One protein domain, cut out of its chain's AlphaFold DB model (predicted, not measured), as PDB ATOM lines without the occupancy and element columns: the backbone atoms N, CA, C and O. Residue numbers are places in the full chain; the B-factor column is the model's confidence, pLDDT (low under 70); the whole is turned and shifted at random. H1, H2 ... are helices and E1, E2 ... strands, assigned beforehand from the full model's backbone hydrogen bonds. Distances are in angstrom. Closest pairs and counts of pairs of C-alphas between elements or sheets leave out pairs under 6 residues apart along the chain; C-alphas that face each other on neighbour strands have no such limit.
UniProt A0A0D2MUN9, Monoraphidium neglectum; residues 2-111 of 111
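Overview. This is residues 2 to 111 of the 111 residues of a protein of Monoraphidium neglectum (UniProt A0A0D2MUN9). Little regular structure: a loose, mostly loop-built body has two short parallel strands, E1 and E2, near its middle, with H2 and H4 side by side and H1 paired with H3; residues 2 to 9 and 105 to 111 stick out. The 110 printed residues hold H1, E1, H2, H3, E2, H4 in order, class mixed. The radius of gyration of the C-alphas is 17.0 A, the spans 51 by 34 by 30 A.

Arrangement. H1, residues 19 to 22, touches H3, residues 55 to 58; the closest C-alphas, Thr 20 and Ala 57, are 6.4 A apart. E1, residues 27 to 30, and E2, residues 63 to 66, are parallel at 11 degrees, with N 65 and O 28 within hydrogen-bond range at 2.8 A. H2, residues 47 to 52, touches H4, residues 73 to 82, the same way at a shallow tilt of 17 degrees; the closest C-alphas, Arg 51 and Leu 79, are 6.5 A apart. E1, H2, H3, E2 form a strand-helix-strand unit, parallel strands joined through helices, its crossover right-handed. Every O i to N i+4 pair is within hydrogen-bond range in H2 and H4; H1 and H3 are too short for one.

Along the chain. H1 begins at C-alpha 19 (18.220, -89.997, 37.945); H4, 14.3 A long, ends at C-alpha 82 (9.545, -76.108, 40.108).

Size, cuts and confidence. The printed part has no cut. The farthest C-alphas, Gln 2 and Gly 111, are 56.8 A apart. The link E1 to H2 is long. pLDDT is under 70 at residues 2 and 103 to 111.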
ATOM      1  N   GLN A   2      15.508 -95.138  19.885       61.12
ATOM      2  CA  GLN A   2      15.982 -96.486  20.219       61.12
ATOM      3  C   GLN A   2      14.762 -97.347  20.561       61.12
ATOM      4  O   GLN A   2      14.033 -97.038  21.499       61.12
ATOM      5  N   SER A   3      14.511 -98.374  19.753       70.06
ATOM      6  CA  SER A   3      13.534 -99.408  20.079       70.06
ATOM      7  C   SER A   3      14.171-100.317  21.118       70.06
ATOM      8  O   SER A   3      15.235-100.878  20.865       70.06
ATOM      9  N   LEU A   4      13.551-100.424  22.289       78.94
ATOM     10  CA  LEU A   4      13.930-101.415  23.285       78.94
ATOM     11  C   LEU A   4      13.160-102.700  23.001       78.94
ATOM     12  O   LEU A   4      11.936-102.679  22.903       78.94
ATOM     13  N   ASP A   5      13.871-103.820  22.920       84.50
ATOM     14  CA  ASP A   5      13.251-105.113  22.615       84.50
ATOM     15  C   ASP A   5      12.511-105.718  23.820       84.50
ATOM     16  O   ASP A   5      11.746-106.672  23.663       84.50
ATOM     17  N   ARG A   6      12.762-105.215  25.043       93.19
ATOM     18  CA  ARG A   6      12.226-105.764  26.302       93.19
ATOM     19  C   ARG A   6      12.023-104.689  27.384       93.19
ATOM     20  O   ARG A   6      12.753-103.695  27.385       93.19
ATOM     21  N   PRO A   7      11.090-104.901  28.336       93.81
ATOM     22  CA  PRO A   7      10.939-104.046  29.515       93.81
ATOM     23  C   PRO A   7      12.206-104.021  30.382       93.81
ATOM     24  O   PRO A   7      12.852-105.053  30.561       93.81
ATOM     25  N   GLN A   8      12.523-102.858  30.954       93.62
ATOM     26  CA  GLN A   8      13.638-102.654  31.884       93.62
ATOM     27  C   GLN A   8      13.125-102.035  33.186       93.62
ATOM     28  O   GLN A   8      12.175-101.254  33.166       93.62
ATOM     29  N   TRP A   9      13.746-102.377  34.313       95.00
ATOM     30  CA  TRP A   9      13.398-101.835  35.626       95.00
ATOM     31  C   TRP A   9      14.626-101.762  36.533       95.00
ATOM     32  O   TRP A   9      15.588-102.511  36.363       95.00
ATOM     33  N   VAL A  10      14.566-100.873  37.521       94.56
ATOM     34  CA  VAL A  10      15.564-100.738  38.585       94.56
ATOM     35  C   VAL A  10      14.820-100.626  39.910       94.56
ATOM     36  O   VAL A  10      13.913 -99.808  40.049       94.56
ATOM     37  N   THR A  11      15.193-101.450  40.888       95.50
ATOM     38  CA  THR A  11      14.709-101.315  42.266       95.50
ATOM     39  C   THR A  11      15.651-100.380  43.012       95.50
ATOM     40  O   THR A  11      16.784-100.754  43.304       95.50
ATOM     41  N   ALA A  12      15.196 -99.163  43.297       92.69
ATOM     42  CA  ALA A  12      15.981 -98.159  44.001       92.69
ATOM     43  C   ALA A  12      15.087 -97.243  44.842       92.69
ATOM     44  O   ALA A  12      13.899 -97.080  44.560       92.69
ATOM     45  N   ASP A  13      15.683 -96.618  45.855       91.56
ATOM     46  CA  ASP A  13      15.065 -95.493  46.549       91.56
ATOM     47  C   ASP A  13      15.233 -94.229  45.699       91.56
ATOM     48  O   ASP A  13      16.323 -93.664  45.610       91.56
ATOM     49  N   VAL A  14      14.140 -93.785  45.080       90.69
ATOM     50  CA  VAL A  14      14.113 -92.633  44.165       90.69
ATOM     51  C   VAL A  14      14.550 -91.316  44.810       90.69
ATOM     52  O   VAL A  14      14.902 -90.390  44.088       90.69
ATOM     53  N   ARG A  15      14.564 -91.226  46.147       89.81
ATOM     54  CA  ARG A  15      15.040 -90.038  46.877       89.81
ATOM     55  C   ARG A  15      16.557 -89.886  46.816       89.81
ATOM     56  O   ARG A  15      17.070 -88.776  46.868       89.81
ATOM     57  N   HIS A  16      17.262 -91.010  46.727       91.00
ATOM     58  CA  HIS A  16      18.722 -91.078  46.777       91.00
ATOM     59  C   HIS A  16      19.335 -91.539  45.452       91.00
ATOM     60  O   HIS A  16      20.554 -91.519  45.289       91.00
ATOM     61  N   PHE A  17      18.503 -91.992  44.518       91.88
ATOM     62  CA  PHE A  17      18.939 -92.499  43.232       91.88
ATOM     63  C   PHE A  17      19.282 -91.354  42.276       91.88
ATOM     64  O   PHE A  17      18.485 -90.440  42.064       91.88
ATOM     65  N   ASP A  18      20.463 -91.428  41.664       91.19
ATOM     66  CA  ASP A  18      20.881 -90.465  40.652       91.19
ATOM     67  C   ASP A  18      20.122 -90.703  39.340       91.19
ATOM     68  O   ASP A  18      20.477 -91.542  38.514       91.19
ATOM     69  N   LEU A  19      19.057 -89.929  39.141       91.06
ATOM     70  CA  LEU A  19      18.220 -89.997  37.945       91.06
ATOM     71  C   LEU A  19      18.997 -89.674  36.658       91.06
ATOM     72  O   LEU A  19      18.598 -90.124  35.585       91.06
ATOM     73  N   THR A  20      20.121 -88.954  36.731       90.81
ATOM     74  CA  THR A  20      20.881 -88.566  35.533       90.81
ATOM     75  C   THR A  20      21.517 -89.761  34.820       90.81
ATOM     76  O   THR A  20      21.745 -89.702  33.610       90.81
ATOM     77  N   THR A  21      21.708 -90.888  35.519       92.81
ATOM     78  CA  THR A  21      22.262 -92.112  34.925       92.81
ATOM     79  C   THR A  21      21.294 -92.810  33.971       92.81
ATOM     80  O   THR A  21      21.717 -93.651  33.183       92.81
ATOM     81  N   LEU A  22      19.993 -92.500  34.044       91.69
ATOM     82  CA  LEU A  22      18.961 -93.131  33.213       91.69
ATOM     83  C   LEU A  22      18.904 -92.556  31.789       91.69
ATOM     84  O   LEU A  22      18.316 -93.172  30.902       91.69
ATOM     85  N   GLY A  23      19.510 -91.388  31.563       92.12
ATOM     86  CA  GLY A  23      19.421 -90.657  30.302       92.12
ATOM     87  C   GLY A  23      18.160 -89.796  30.196       92.12
ATOM     88  O   GLY A  23      17.643 -89.296  31.194       92.12
ATOM     89  N   LYS A  24      17.699 -89.570  28.960       93.75
ATOM     90  CA  LYS A  24      16.608 -88.638  28.637       93.75
ATOM     91  C   LYS A  24      15.383 -89.367  28.100       93.75
ATOM     92  O   LYS A  24      15.502 -90.246  27.247       93.75
ATOM     93  N   PHE A  25      14.208 -88.937  28.543       93.62
ATOM     94  CA  PHE A  25      12.919 -89.518  28.185       93.62
ATOM     95  C   PHE A  25      11.997 -88.474  27.555       93.62
ATOM     96  O   PHE A  25      12.039 -87.295  27.895       93.62
ATOM     97  N   GLN A  26      11.147 -88.925  26.634       93.88
ATOM     98  CA  GLN A  26      10.119 -88.090  25.989       93.88
ATOM     99  C   GLN A  26       8.823 -88.045  26.803       93.88
ATOM    100  O   GLN A  26       8.055 -87.092  26.708       93.88
ATOM    101  N   VAL A  27       8.571 -89.092  27.592       94.25
ATOM    102  CA  VAL A  27       7.384 -89.226  28.434       94.25
ATOM    103  C   VAL A  27       7.821 -89.722  29.802       94.25
ATOM    104  O   VAL A  27       8.518 -90.732  29.897       94.25
ATOM    105  N   ILE A  28       7.399 -89.020  30.849       95.19
ATOM    106  CA  ILE A  28       7.581 -89.426  32.245       95.19
ATOM    107  C   ILE A  28       6.197 -89.598  32.864       95.19
ATOM    108  O   ILE A  28       5.312 -88.776  32.647       95.19
ATOM    109  N   MET A  29       6.001 -90.657  33.644       95.12
ATOM    110  CA  MET A  29       4.798 -90.851  34.451       95.12
ATOM    111  C   MET A  29       5.212 -91.085  35.899       95.12
ATOM    112  O   MET A  29       6.075 -91.921  36.161       95.12
ATOM    113  N   ALA A  30       4.597 -90.354  36.824       94.25
ATOM    114  CA  ALA A  30       4.880 -90.444  38.248       94.25
ATOM    115  C   ALA A  30       3.581 -90.570  39.053       94.25
ATOM    116  O   ALA A  30       2.644 -89.796  38.857       94.25
ATOM    117  N   ASP A  31       3.554 -91.534  39.972       93.31
ATOM    118  CA  ASP A  31       2.517 -91.706  40.998       93.31
ATOM    119  C   ASP A  31       3.192 -91.778  42.376       93.31
ATOM    120  O   ASP A  31       3.450 -92.868  42.894       93.31
ATOM    121  N   PRO A  32       3.639 -90.629  42.917       91.81
ATOM    122  CA  PRO A  32       4.424 -90.605  44.142       91.81
ATOM    123  C   PRO A  32       3.543 -90.858  45.381       91.81
ATOM    124  O   PRO A  32       2.357 -90.515  45.391       91.81
ATOM    125  N   PRO A  33       4.106 -91.424  46.465       91.19
ATOM    126  CA  PRO A  33       3.367 -91.729  47.686       91.19
ATOM    127  C   PRO A  33       3.157 -90.463  48.531       91.19
ATOM    128  O   PRO A  33       3.795 -90.275  49.562       91.19
ATOM    129  N   TRP A  34       2.273 -89.580  48.076       90.00
ATOM    130  CA  TRP A  34       1.984 -88.290  48.701       90.00
ATOM    131  C   TRP A  34       1.651 -88.379  50.200       90.00
ATOM    132  O   TRP A  34       0.830 -89.203  50.615       90.00
ATOM    133  N   GLU A  35       2.185 -87.453  50.998       85.25
ATOM    134  CA  GLU A  35       1.774 -87.252  52.389       85.25
ATOM    135  C   GLU A  35       0.377 -86.605  52.464       85.25
ATOM    136  O   GLU A  35       0.206 -85.392  52.459       85.25
ATOM    137  N   ILE A  36      -0.673 -87.431  52.500       80.56
ATOM    138  CA  ILE A  36      -2.074 -86.963  52.465       80.56
ATOM    139  C   ILE A  36      -2.744 -86.856  53.846       80.56
ATOM    140  O   ILE A  36      -3.980 -86.806  53.922       80.56
ATOM    141  N   ASN A  37      -1.954 -86.827  54.927       75.62
ATOM    142  CA  ASN A  37      -2.427 -86.859  56.320       75.62
ATOM    143  C   ASN A  37      -3.468 -87.970  56.553       75.62
ATOM    144  O   ASN A  37      -4.544 -87.750  57.110       75.62
ATOM    145  N   GLN A  38      -3.178 -89.163  56.037       73.50
ATOM    146  CA  GLN A  38      -3.989 -90.360  56.212       73.50
ATOM    147  C   GLN A  38      -3.054 -91.521  56.530       73.50
ATOM    148  O   GLN A  38      -1.997 -91.639  55.911       73.50
ATOM    149  N   GLU A  39      -3.456 -92.400  57.445       70.94
ATOM    150  CA  GLU A  39      -2.747 -93.659  57.645       70.94
ATOM    151  C   GLU A  39      -2.903 -94.528  56.395       70.94
ATOM    152  O   GLU A  39      -4.011 -94.836  55.935       70.94
ATOM    153  N   LEU A  40      -1.766 -94.869  55.807       77.81
ATOM    154  CA  LEU A  40      -1.655 -95.711  54.631       77.81
ATOM    155  C   LEU A  40      -0.690 -96.854  54.956       77.81
ATOM    156  O   LEU A  40       0.240 -96.665  55.739       77.81
ATOM    157  N   PRO A  41      -0.876 -98.047  54.366       78.94
ATOM    158  CA  PRO A  41      -0.064 -99.223  54.677       78.94
ATOM    159  C   PRO A  41       1.353 -99.172  54.065       78.94
ATOM    160  O   PRO A  41       1.987-100.210  53.896       78.94
ATOM    161  N   TYR A  42       1.843 -97.989  53.687       78.38
ATOM    162  CA  TYR A  42       3.124 -97.775  53.017       78.38
ATOM    163  C   TYR A  42       3.761 -96.443  53.435       78.38
ATOM    164  O   TYR A  42       3.077 -95.534  53.902       78.38
ATOM    165  N   GLY A  43       5.083 -96.338  53.255       79.31
ATOM    166  CA  GLY A  43       5.837 -95.119  53.541       79.31
ATOM    167  C   GLY A  43       5.426 -93.974  52.616       79.31
ATOM    168  O   GLY A  43       5.339 -94.161  51.402       79.31
ATOM    169  N   LEU A  44       5.168 -92.809  53.205       86.38
ATOM    170  CA  LEU A  44       4.834 -91.583  52.484       86.38
ATOM    171  C   LEU A  44       6.099 -90.772  52.222       86.38
ATOM    172  O   LEU A  44       7.095 -90.910  52.932       86.38
ATOM    173  N   MET A  45       6.047 -89.938  51.192       87.81
ATOM    174  CA  MET A  45       7.080 -88.967  50.881       87.81
ATOM    175  C   MET A  45       6.597 -87.587  51.309       87.81
ATOM    176  O   MET A  45       5.518 -87.149  50.903       87.81
ATOM    177  N   SER A  46       7.405 -86.922  52.128       88.75
ATOM    178  CA  SER A  46       7.128 -85.566  52.594       88.75
ATOM    179  C   SER A  46       7.199 -84.560  51.446       88.75
ATOM    180  O   SER A  46       7.925 -84.747  50.461       88.75
ATOM    181  N   ASP A  47       6.518 -83.428  51.608       88.31
ATOM    182  CA  ASP A  47       6.559 -82.326  50.644       88.31
ATOM    183  C   ASP A  47       7.993 -81.867  50.351       88.31
ATOM    184  O   ASP A  47       8.327 -81.517  49.219       88.31
ATOM    185  N   ASN A  48       8.867 -81.878  51.363       89.56
ATOM    186  CA  ASN A  48      10.258 -81.467  51.199       89.56
ATOM    187  C   ASN A  48      11.056 -82.475  50.361       89.56
ATOM    188  O   ASN A  48      11.792 -82.064  49.466       89.56
ATOM    189  N   GLU A  49      10.879 -83.779  50.589       90.75
ATOM    190  CA  GLU A  49      11.511 -84.816  49.762       90.75
ATOM    191  C   GLU A  49      11.055 -84.695  48.299       90.75
ATOM    192  O   GLU A  49      11.897 -84.640  47.399       90.75
ATOM    193  N   MET A  50       9.752 -84.515  48.053       91.31
ATOM    194  CA  MET A  50       9.209 -84.295  46.704       91.31
ATOM    195  C   MET A  50       9.849 -83.082  46.011       91.31
ATOM    196  O   MET A  50      10.234 -83.143  44.844       91.31
ATOM    197  N   ARG A  51      10.023 -81.977  46.743       90.31
ATOM    198  CA  ARG A  51      10.638 -80.735  46.239       90.31
ATOM    199  C   ARG A  51      12.120 -80.869  45.898       90.31
ATOM    200  O   ARG A  51      12.630 -80.053  45.127       90.31
ATOM    201  N   THR A  52      12.815 -81.837  46.494       91.00
ATOM    202  CA  THR A  52      14.235 -82.104  46.214       91.00
ATOM    203  C   THR A  52      14.452 -83.000  44.998       91.00
ATOM    204  O   THR A  52      15.552 -83.011  44.449       91.00
ATOM    205  N   MET A  53      13.416 -83.707  44.533       90.12
ATOM    206  CA  MET A  53      13.520 -84.531  43.332       90.12
ATOM    207  C   MET A  53      13.827 -83.671  42.105       90.12
ATOM    208  O   MET A  53      13.203 -82.635  41.884       90.12
ATOM    209  N   ASN A  54      14.758 -84.132  41.271       86.12
ATOM    210  CA  ASN A  54      15.157 -83.441  40.047       86.12
ATOM    211  C   ASN A  54      14.596 -84.143  38.800       86.12
ATOM    212  O   ASN A  54      15.345 -84.674  37.979       86.12
ATOM    213  N   LEU A  55      13.266 -84.170  38.662       88.81
ATOM    214  CA  LEU A  55      12.613 -84.782  37.493       88.81
ATOM    215  C   LEU A  55      12.891 -84.018  36.193       88.81
ATOM    216  O   LEU A  55      12.962 -84.640  35.136       88.81
ATOM    217  N   GLY A  56      13.141 -82.707  36.271       87.25
ATOM    218  CA  GLY A  56      13.530 -81.901  35.112       87.25
ATOM    219  C   GLY A  56      14.822 -82.391  34.442       87.25
ATOM    220  O   GLY A  56      14.965 -82.289  33.228       87.25
ATOM    221  N   ALA A  57      15.743 -83.020  35.183       89.69
ATOM    222  CA  ALA A  57      16.963 -83.575  34.593       89.69
ATOM    223  C   ALA A  57      16.707 -84.741  33.621       89.69
ATOM    224  O   ALA A  57      17.534 -84.986  32.741       89.69
ATOM    225  N   LEU A  58      15.575 -85.439  33.740       92.31
ATOM    226  CA  LEU A  58      15.237 -86.602  32.917       92.31
ATOM    227  C   LEU A  58      14.666 -86.244  31.541       92.31
ATOM    228  O   LEU A  58      14.446 -87.141  30.727       92.31
ATOM    229  N   MET A  59      14.404 -84.967  31.256       92.88
ATOM    230  CA  MET A  59      13.704 -84.563  30.041       92.88
ATOM    231  C   MET A  59      14.269 -83.268  29.466       92.88
ATOM    232  O   MET A  59      14.467 -82.302  30.189       92.88
ATOM    233  N   ASP A  60      14.478 -83.245  28.149       91.62
ATOM    234  CA  ASP A  60      14.828 -82.012  27.427       91.62
ATOM    235  C   ASP A  60      13.614 -81.447  26.678       91.62
ATOM    236  O   ASP A  60      13.363 -80.249  26.708       91.62
ATOM    237  N   ASN A  61      12.837 -82.316  26.018       92.69
ATOM    238  CA  ASN A  61      11.588 -81.972  25.338       92.69
ATOM    239  C   ASN A  61      10.614 -83.151  25.452       92.69
ATOM    240  O   ASN A  61      10.936 -84.257  25.010       92.69
ATOM    241  N   GLY A  62       9.431 -82.926  26.023       93.94
ATOM    242  CA  GLY A  62       8.460 -83.994  26.234       93.94
ATOM    243  C   GLY A  62       7.309 -83.606  27.155       93.94
ATOM    244  O   GLY A  62       7.035 -82.425  27.363       93.94
ATOM    245  N   VAL A  63       6.633 -84.622  27.692       95.31
ATOM    246  CA  VAL A  63       5.477 -84.460  28.583       95.31
ATOM    247  C   VAL A  63       5.621 -85.299  29.850       95.31
ATOM    248  O   VAL A  63       6.172 -86.403  29.830       95.31
ATOM    249  N   ILE A  64       5.087 -84.785  30.956       95.75
ATOM    250  CA  ILE A  64       5.009 -85.488  32.235       95.75
ATOM    251  C   ILE A  64       3.547 -85.705  32.632       95.75
ATOM    252  O   ILE A  64       2.725 -84.795  32.550       95.75
ATOM    253  N   PHE A  65       3.239 -86.914  33.092       96.56
ATOM    254  CA  PHE A  65       1.970 -87.268  33.715       96.56
ATOM    255  C   PHE A  65       2.199 -87.463  35.211       96.56
ATOM    256  O   PHE A  65       2.868 -88.411  35.621       96.56
ATOM    257  N   LEU A  66       1.653 -86.561  36.022       96.12
ATOM    258  CA  LEU A  66       1.753 -86.619  37.476       96.12
ATOM    259  C   LEU A  66       0.387 -86.967  38.067       96.12
ATOM    260  O   LEU A  66      -0.566 -86.199  37.932       96.12
ATOM    261  N   TRP A  67       0.296 -88.111  38.739       95.69
ATOM    262  CA  TRP A  67      -0.893 -88.466  39.498       95.69
ATOM    263  C   TRP A  67      -0.956 -87.645  40.777       95.69
ATOM    264  O   TRP A  67      -0.015 -87.606  41.566       95.69
ATOM    265  N   VAL A  68      -2.099 -87.005  40.988       93.38
ATOM    266  CA  VAL A  68      -2.400 -86.216  42.180       93.38
ATOM    267  C   VAL A  68      -3.754 -86.631  42.733       93.38
ATOM    268  O   VAL A  68      -4.659 -87.033  42.000       93.38
ATOM    269  N   THR A  69      -3.906 -86.522  44.049       88.81
ATOM    270  CA  THR A  69      -5.224 -86.578  44.691       88.81
ATOM    271  C   THR A  69      -5.718 -85.161  44.965       88.81
ATOM    272  O   THR A  69      -4.929 -84.219  45.002       88.81
ATOM    273  N   ALA A  70      -7.018 -84.994  45.216       86.50
ATOM    274  CA  ALA A  70      -7.613 -83.677  45.465       86.50
ATOM    275  C   ALA A  70      -6.930 -82.885  46.601       86.50
ATOM    276  O   ALA A  70      -6.940 -81.660  46.578       86.50
ATOM    277  N   ARG A  71      -6.317 -83.568  47.581       85.25
ATOM    278  CA  ARG A  71      -5.619 -82.931  48.713       85.25
ATOM    279  C   ARG A  71      -4.253 -82.346  48.351       85.25
ATOM    280  O   ARG A  71      -3.791 -81.451  49.044       85.25
ATOM    281  N   VAL A  72      -3.620 -82.847  47.293       90.00
ATOM    282  CA  VAL A  72      -2.246 -82.488  46.886       90.00
ATOM    283  C   VAL A  72      -2.201 -81.864  45.497       90.00
ATOM    284  O   VAL A  72      -1.141 -81.763  44.890       90.00
ATOM    285  N   LEU A  73      -3.355 -81.438  44.982       91.25
ATOM    286  CA  LEU A  73      -3.473 -80.847  43.655       91.25
ATOM    287  C   LEU A  73      -2.617 -79.580  43.526       91.25
ATOM    288  O   LEU A  73      -1.866 -79.448  42.564       91.25
ATOM    289  N   GLU A  74      -2.683 -78.686  44.516       91.88
ATOM    290  CA  GLU A  74      -1.894 -77.448  44.504       91.88
ATOM    291  C   GLU A  74      -0.395 -77.719  44.660       91.88
ATOM    292  O   GLU A  74       0.408 -77.160  43.917       91.88
ATOM    293  N   LEU A  75      -0.013 -78.651  45.542       91.94
ATOM    294  CA  LEU A  75       1.380 -79.078  45.683       91.94
ATOM    295  C   LEU A  75       1.915 -79.680  44.377       91.94
ATOM    296  O   LEU A  75       3.019 -79.363  43.952       91.94
ATOM    297  N   GLY A  76       1.128 -80.529  43.713       93.38
ATOM    298  CA  GLY A  76       1.502 -81.121  42.432       93.38
ATOM    299  C   GLY A  76       1.719 -80.069  41.344       93.38
ATOM    300  O   GLY A  76       2.679 -80.173  40.583       93.38
ATOM    301  N   ARG A  77       0.880 -79.025  41.295       94.12
ATOM    302  CA  ARG A  77       1.054 -77.890  40.370       94.12
ATOM    303  C   ARG A  77       2.343 -77.127  40.650       94.12
ATOM    304  O   ARG A  77       3.112 -76.884  39.725       94.12
ATOM    305  N   GLU A  78       2.608 -76.828  41.916       94.56
ATOM    306  CA  GLU A  78       3.838 -76.157  42.334       94.56
ATOM    307  C   GLU A  78       5.090 -76.979  41.981       94.56
ATOM    308  O   GLU A  78       6.094 -76.438  41.518       94.56
ATOM    309  N   LEU A  79       5.037 -78.301  42.161       94.25
ATOM    310  CA  LEU A  79       6.139 -79.196  41.812       94.25
ATOM    311  C   LEU A  79       6.397 -79.237  40.306       94.25
ATOM    312  O   LEU A  79       7.555 -79.198  39.901       94.25
ATOM    313  N   LEU A  80       5.345 -79.261  39.479       94.38
ATOM    314  CA  LEU A  80       5.493 -79.185  38.023       94.38
ATOM    315  C   LEU A  80       6.227 -77.905  37.612       94.38
ATOM    316  O   LEU A  80       7.217 -77.993  36.887       94.38
ATOM    317  N   GLU A  81       5.811 -76.749  38.134       93.81
ATOM    318  CA  GLU A  81       6.477 -75.469  37.863       93.81
ATOM    319  C   GLU A  81       7.936 -75.481  38.333       93.81
ATOM    320  O   GLU A  81       8.840 -75.094  37.588       93.81
ATOM    321  N   ARG A  82       8.194 -76.000  39.539       93.19
ATOM    322  CA  ARG A  82       9.545 -76.108  40.108       93.19
ATOM    323  C   ARG A  82      10.463 -77.022  39.300       93.19
ATOM    324  O   ARG A  82      11.657 -76.750  39.204       93.19
ATOM    325  N   TRP A  83       9.931 -78.099  38.732       93.31
ATOM    326  CA  TRP A  83      10.675 -79.012  37.864       93.31
ATOM    327  C   TRP A  83      10.829 -78.492  36.427       93.31
ATOM    328  O   TRP A  83      11.472 -79.157  35.617       93.31
ATOM    329  N   GLY A  84      10.288 -77.308  36.114       93.38
ATOM    330  CA  GLY A  84      10.407 -76.662  34.805       93.38
ATOM    331  C   GLY A  84       9.312 -77.045  33.806       93.38
ATOM    332  O   GLY A  84       9.469 -76.800  32.611       93.38
ATOM    333  N   TYR A  85       8.208 -77.636  34.266       94.50
ATOM    334  CA  TYR A  85       7.070 -78.005  33.428       94.50
ATOM    335  C   TYR A  85       5.963 -76.956  33.475       94.50
ATOM    336  O   TYR A  85       5.624 -76.409  34.522       94.50
ATOM    337  N   LEU A  86       5.329 -76.747  32.323       94.75
ATOM    338  CA  LEU A  86       4.080 -76.008  32.223       94.75
ATOM    339  C   LEU A  86       2.910 -76.990  32.246       94.75
ATOM    340  O   LEU A  86       2.836 -77.902  31.419       94.75
ATOM    341  N   ARG A  87       1.957 -76.782  33.154       93.81
ATOM    342  CA  ARG A  87       0.695 -77.527  33.136       93.81
ATOM    343  C   ARG A  87      -0.147 -77.085  31.939       93.81
ATOM    344  O   ARG A  87      -0.586 -75.940  31.882       93.81
ATOM    345  N   VAL A  88      -0.419 -78.015  31.027       94.81
ATOM    346  CA  VAL A  88      -1.234 -77.770  29.822       94.81
ATOM    347  C   VAL A  88      -2.606 -78.443  29.860       94.81
ATOM    348  O   VAL A  88      -3.522 -77.965  29.201       94.81
ATOM    349  N   ASP A  89      -2.766 -79.512  30.645       94.06
ATOM    350  CA  ASP A  89      -4.006 -80.291  30.730       94.06
ATOM    351  C   ASP A  89      -4.173 -80.927  32.126       94.06
ATOM    352  O   ASP A  89      -3.234 -80.939  32.927       94.06
ATOM    353  N   GLU A  90      -5.371 -81.427  32.429       93.81
ATOM    354  CA  GLU A  90      -5.711 -82.143  33.661       93.81
ATOM    355  C   GLU A  90      -6.635 -83.334  33.347       93.81
ATOM    356  O   GLU A  90      -7.811 -83.174  33.019       93.81
ATOM    357  N   LEU A  91      -6.099 -84.554  33.454       93.00
ATOM    358  CA  LEU A  91      -6.851 -85.785  33.203       93.00
ATOM    359  C   LEU A  91      -7.522 -86.289  34.484       93.00
ATOM    360  O   LEU A  91      -6.882 -86.425  35.526       93.00
ATOM    361  N   ILE A  92      -8.806 -86.644  34.386       92.25
ATOM    362  CA  ILE A  92      -9.591 -87.159  35.512       92.25
ATOM    363  C   ILE A  92      -9.915 -88.632  35.278       92.25
ATOM    364  O   ILE A  92     -10.644 -88.990  34.351       92.25
ATOM    365  N   TRP A  93      -9.428 -89.500  36.164       90.19
ATOM    366  CA  TRP A  93      -9.807 -90.909  36.156       90.19
ATOM    367  C   TRP A  93     -11.071 -91.150  36.990       90.19
ATOM    368  O   TRP A  93     -11.037 -91.200  38.222       90.19
ATOM    369  N   ILE A  94     -12.199 -91.343  36.303       87.94
ATOM    370  CA  ILE A  94     -13.470 -91.717  36.929       87.94
ATOM    371  C   ILE A  94     -13.477 -93.225  37.202       87.94
ATOM    372  O   ILE A  94     -13.463 -94.040  36.282       87.94
ATOM    373  N   LYS A  95     -13.535 -93.600  38.484       84.94
ATOM    374  CA  LYS A  95     -13.605 -95.002  38.917       84.94
ATOM    375  C   LYS A  95     -15.056 -95.472  38.994       84.94
ATOM    376  O   LYS A  95     -15.820 -95.031  39.859       84.94
ATOM    377  N   THR A  96     -15.418 -96.396  38.114       89.25
ATOM    378  CA  THR A  96     -16.715 -97.079  38.119       89.25
ATOM    379  C   THR A  96     -16.592 -98.493  38.689       89.25
ATOM    380  O   THR A  96     -15.516 -99.090  38.696       89.25
ATOM    381  N   ASN A  97     -17.693 -99.029  39.214       88.94
ATOM    382  CA  ASN A  97     -17.801-100.446  39.556       88.94
ATOM    383  C   ASN A  97     -18.103-101.289  38.299       88.94
ATOM    384  O   ASN A  97     -18.303-100.755  37.209       88.94
ATOM    385  N   GLN A  98     -18.188-102.615  38.453       85.31
ATOM    386  CA  GLN A  98     -18.512-103.541  37.351       85.31
ATOM    387  C   GLN A  98     -19.882-103.271  36.695       85.31
ATOM    388  O   GLN A  98     -20.126-103.727  35.584       85.31
ATOM    389  N   LEU A  99     -20.761-102.519  37.363       88.81
ATOM    390  CA  LEU A  99     -22.079-102.110  36.873       88.81
ATOM    391  C   LEU A  99     -22.065-100.697  36.258       88.81
ATOM    392  O   LEU A  99     -23.126-100.108  36.057       88.81
ATOM    393  N   CYS A 100     -20.884-100.123  36.000       77.19
ATOM    394  CA  CYS A 100     -20.691 -98.757  35.503       77.19
ATOM    395  C   CYS A 100     -21.265 -97.653  36.413       77.19
ATOM    396  O   CYS A 100     -21.529 -96.539  35.969       77.19
ATOM    397  N   GLN A 101     -21.435 -97.932  37.704       77.62
ATOM    398  CA  GLN A 101     -21.859 -96.950  38.699       77.62
ATOM    399  C   GLN A 101     -20.637 -96.343  39.388       77.62
ATOM    400  O   GLN A 101     -19.621 -97.011  39.584       77.62
ATOM    401  N   LEU A 102     -20.743 -95.081  39.800       72.62
ATOM    402  CA  LEU A 102     -19.679 -94.408  40.544       72.62
ATOM    403  C   LEU A 102     -19.402 -95.139  41.860       72.62
ATOM    404  O   LEU A 102     -20.317 -95.364  42.657       72.62
ATOM    405  N   SER A 103     -18.135 -95.479  42.101       66.50
ATOM    406  CA  SER A 103     -17.718 -96.095  43.358       66.50
ATOM    407  C   SER A 103     -17.895 -95.102  44.509       66.50
ATOM    408  O   SER A 103     -17.090 -94.187  44.685       66.50
ATOM    409  N   ARG A 104     -18.937 -95.285  45.322       68.56
ATOM    410  CA  ARG A 104     -19.151 -94.516  46.552       68.56
ATOM    411  C   ARG A 104     -18.428 -95.228  47.691       68.56
ATOM    412  O   ARG A 104     -18.835 -96.319  48.075       68.56
ATOM    413  N   ARG A 105     -17.375 -94.626  48.258       57.81
ATOM    414  CA  ARG A 105     -16.993 -95.006  49.626       57.81
ATOM    415  C   ARG A 105     -18.138 -94.551  50.539       57.81
ATOM    416  O   ARG A 105     -18.539 -93.391  50.416       57.81
ATOM    417  N   PRO A 106     -18.700 -95.414  51.401       50.38
ATOM    418  CA  PRO A 106     -19.619 -94.936  52.424       50.38
ATOM    419  C   PRO A 106     -18.892 -93.882  53.278       50.38
ATOM    420  O   PRO A 106     -17.675 -94.002  53.464       50.38
ATOM    421  N   PRO A 107     -19.584 -92.832  53.761       47.66
ATOM    422  CA  PRO A 107     -18.986 -91.926  54.730       47.66
ATOM    423  C   PRO A 107     -18.477 -92.767  55.902       47.66
ATOM    424  O   PRO A 107     -19.186 -93.652  56.381       47.66
ATOM    425  N   ALA A 108     -17.233 -92.530  56.315       50.91
ATOM    426  CA  ALA A 108     -16.724 -93.080  57.559       50.91
ATOM    427  C   ALA A 108     -17.613 -92.520  58.676       50.91
ATOM    428  O   ALA A 108     -17.500 -91.350  59.036       50.91
ATOM    429  N   PHE A 109     -18.583 -93.311  59.129       46.97
ATOM    430  CA  PHE A 109     -19.374 -92.962  60.293       46.97
ATOM    431  C   PHE A 109     -18.436 -92.938  61.497       46.97
ATOM    432  O   PHE A 109     -17.675 -93.878  61.722       46.97
ATOM    433  N   LEU A 110     -18.493 -91.812  62.204       42.88
ATOM    434  CA  LEU A 110     -17.923 -91.579  63.523       42.88
ATOM    435  C   LEU A 110     -18.258 -92.761  64.443       42.88
ATOM    436  O   LEU A 110     -19.432 -93.107  64.592       42.88
ATOM    437  N   GLY A 111     -17.223 -93.354  65.031       39.03
ATOM    438  CA  GLY A 111     -17.297 -94.207  66.213       39.03
ATOM    439  C   GLY A 111     -16.558 -93.534  67.354       39.03
ATOM    440  O   GLY A 111     -15.569 -92.826  67.048       39.03
TER     441      GLY A 111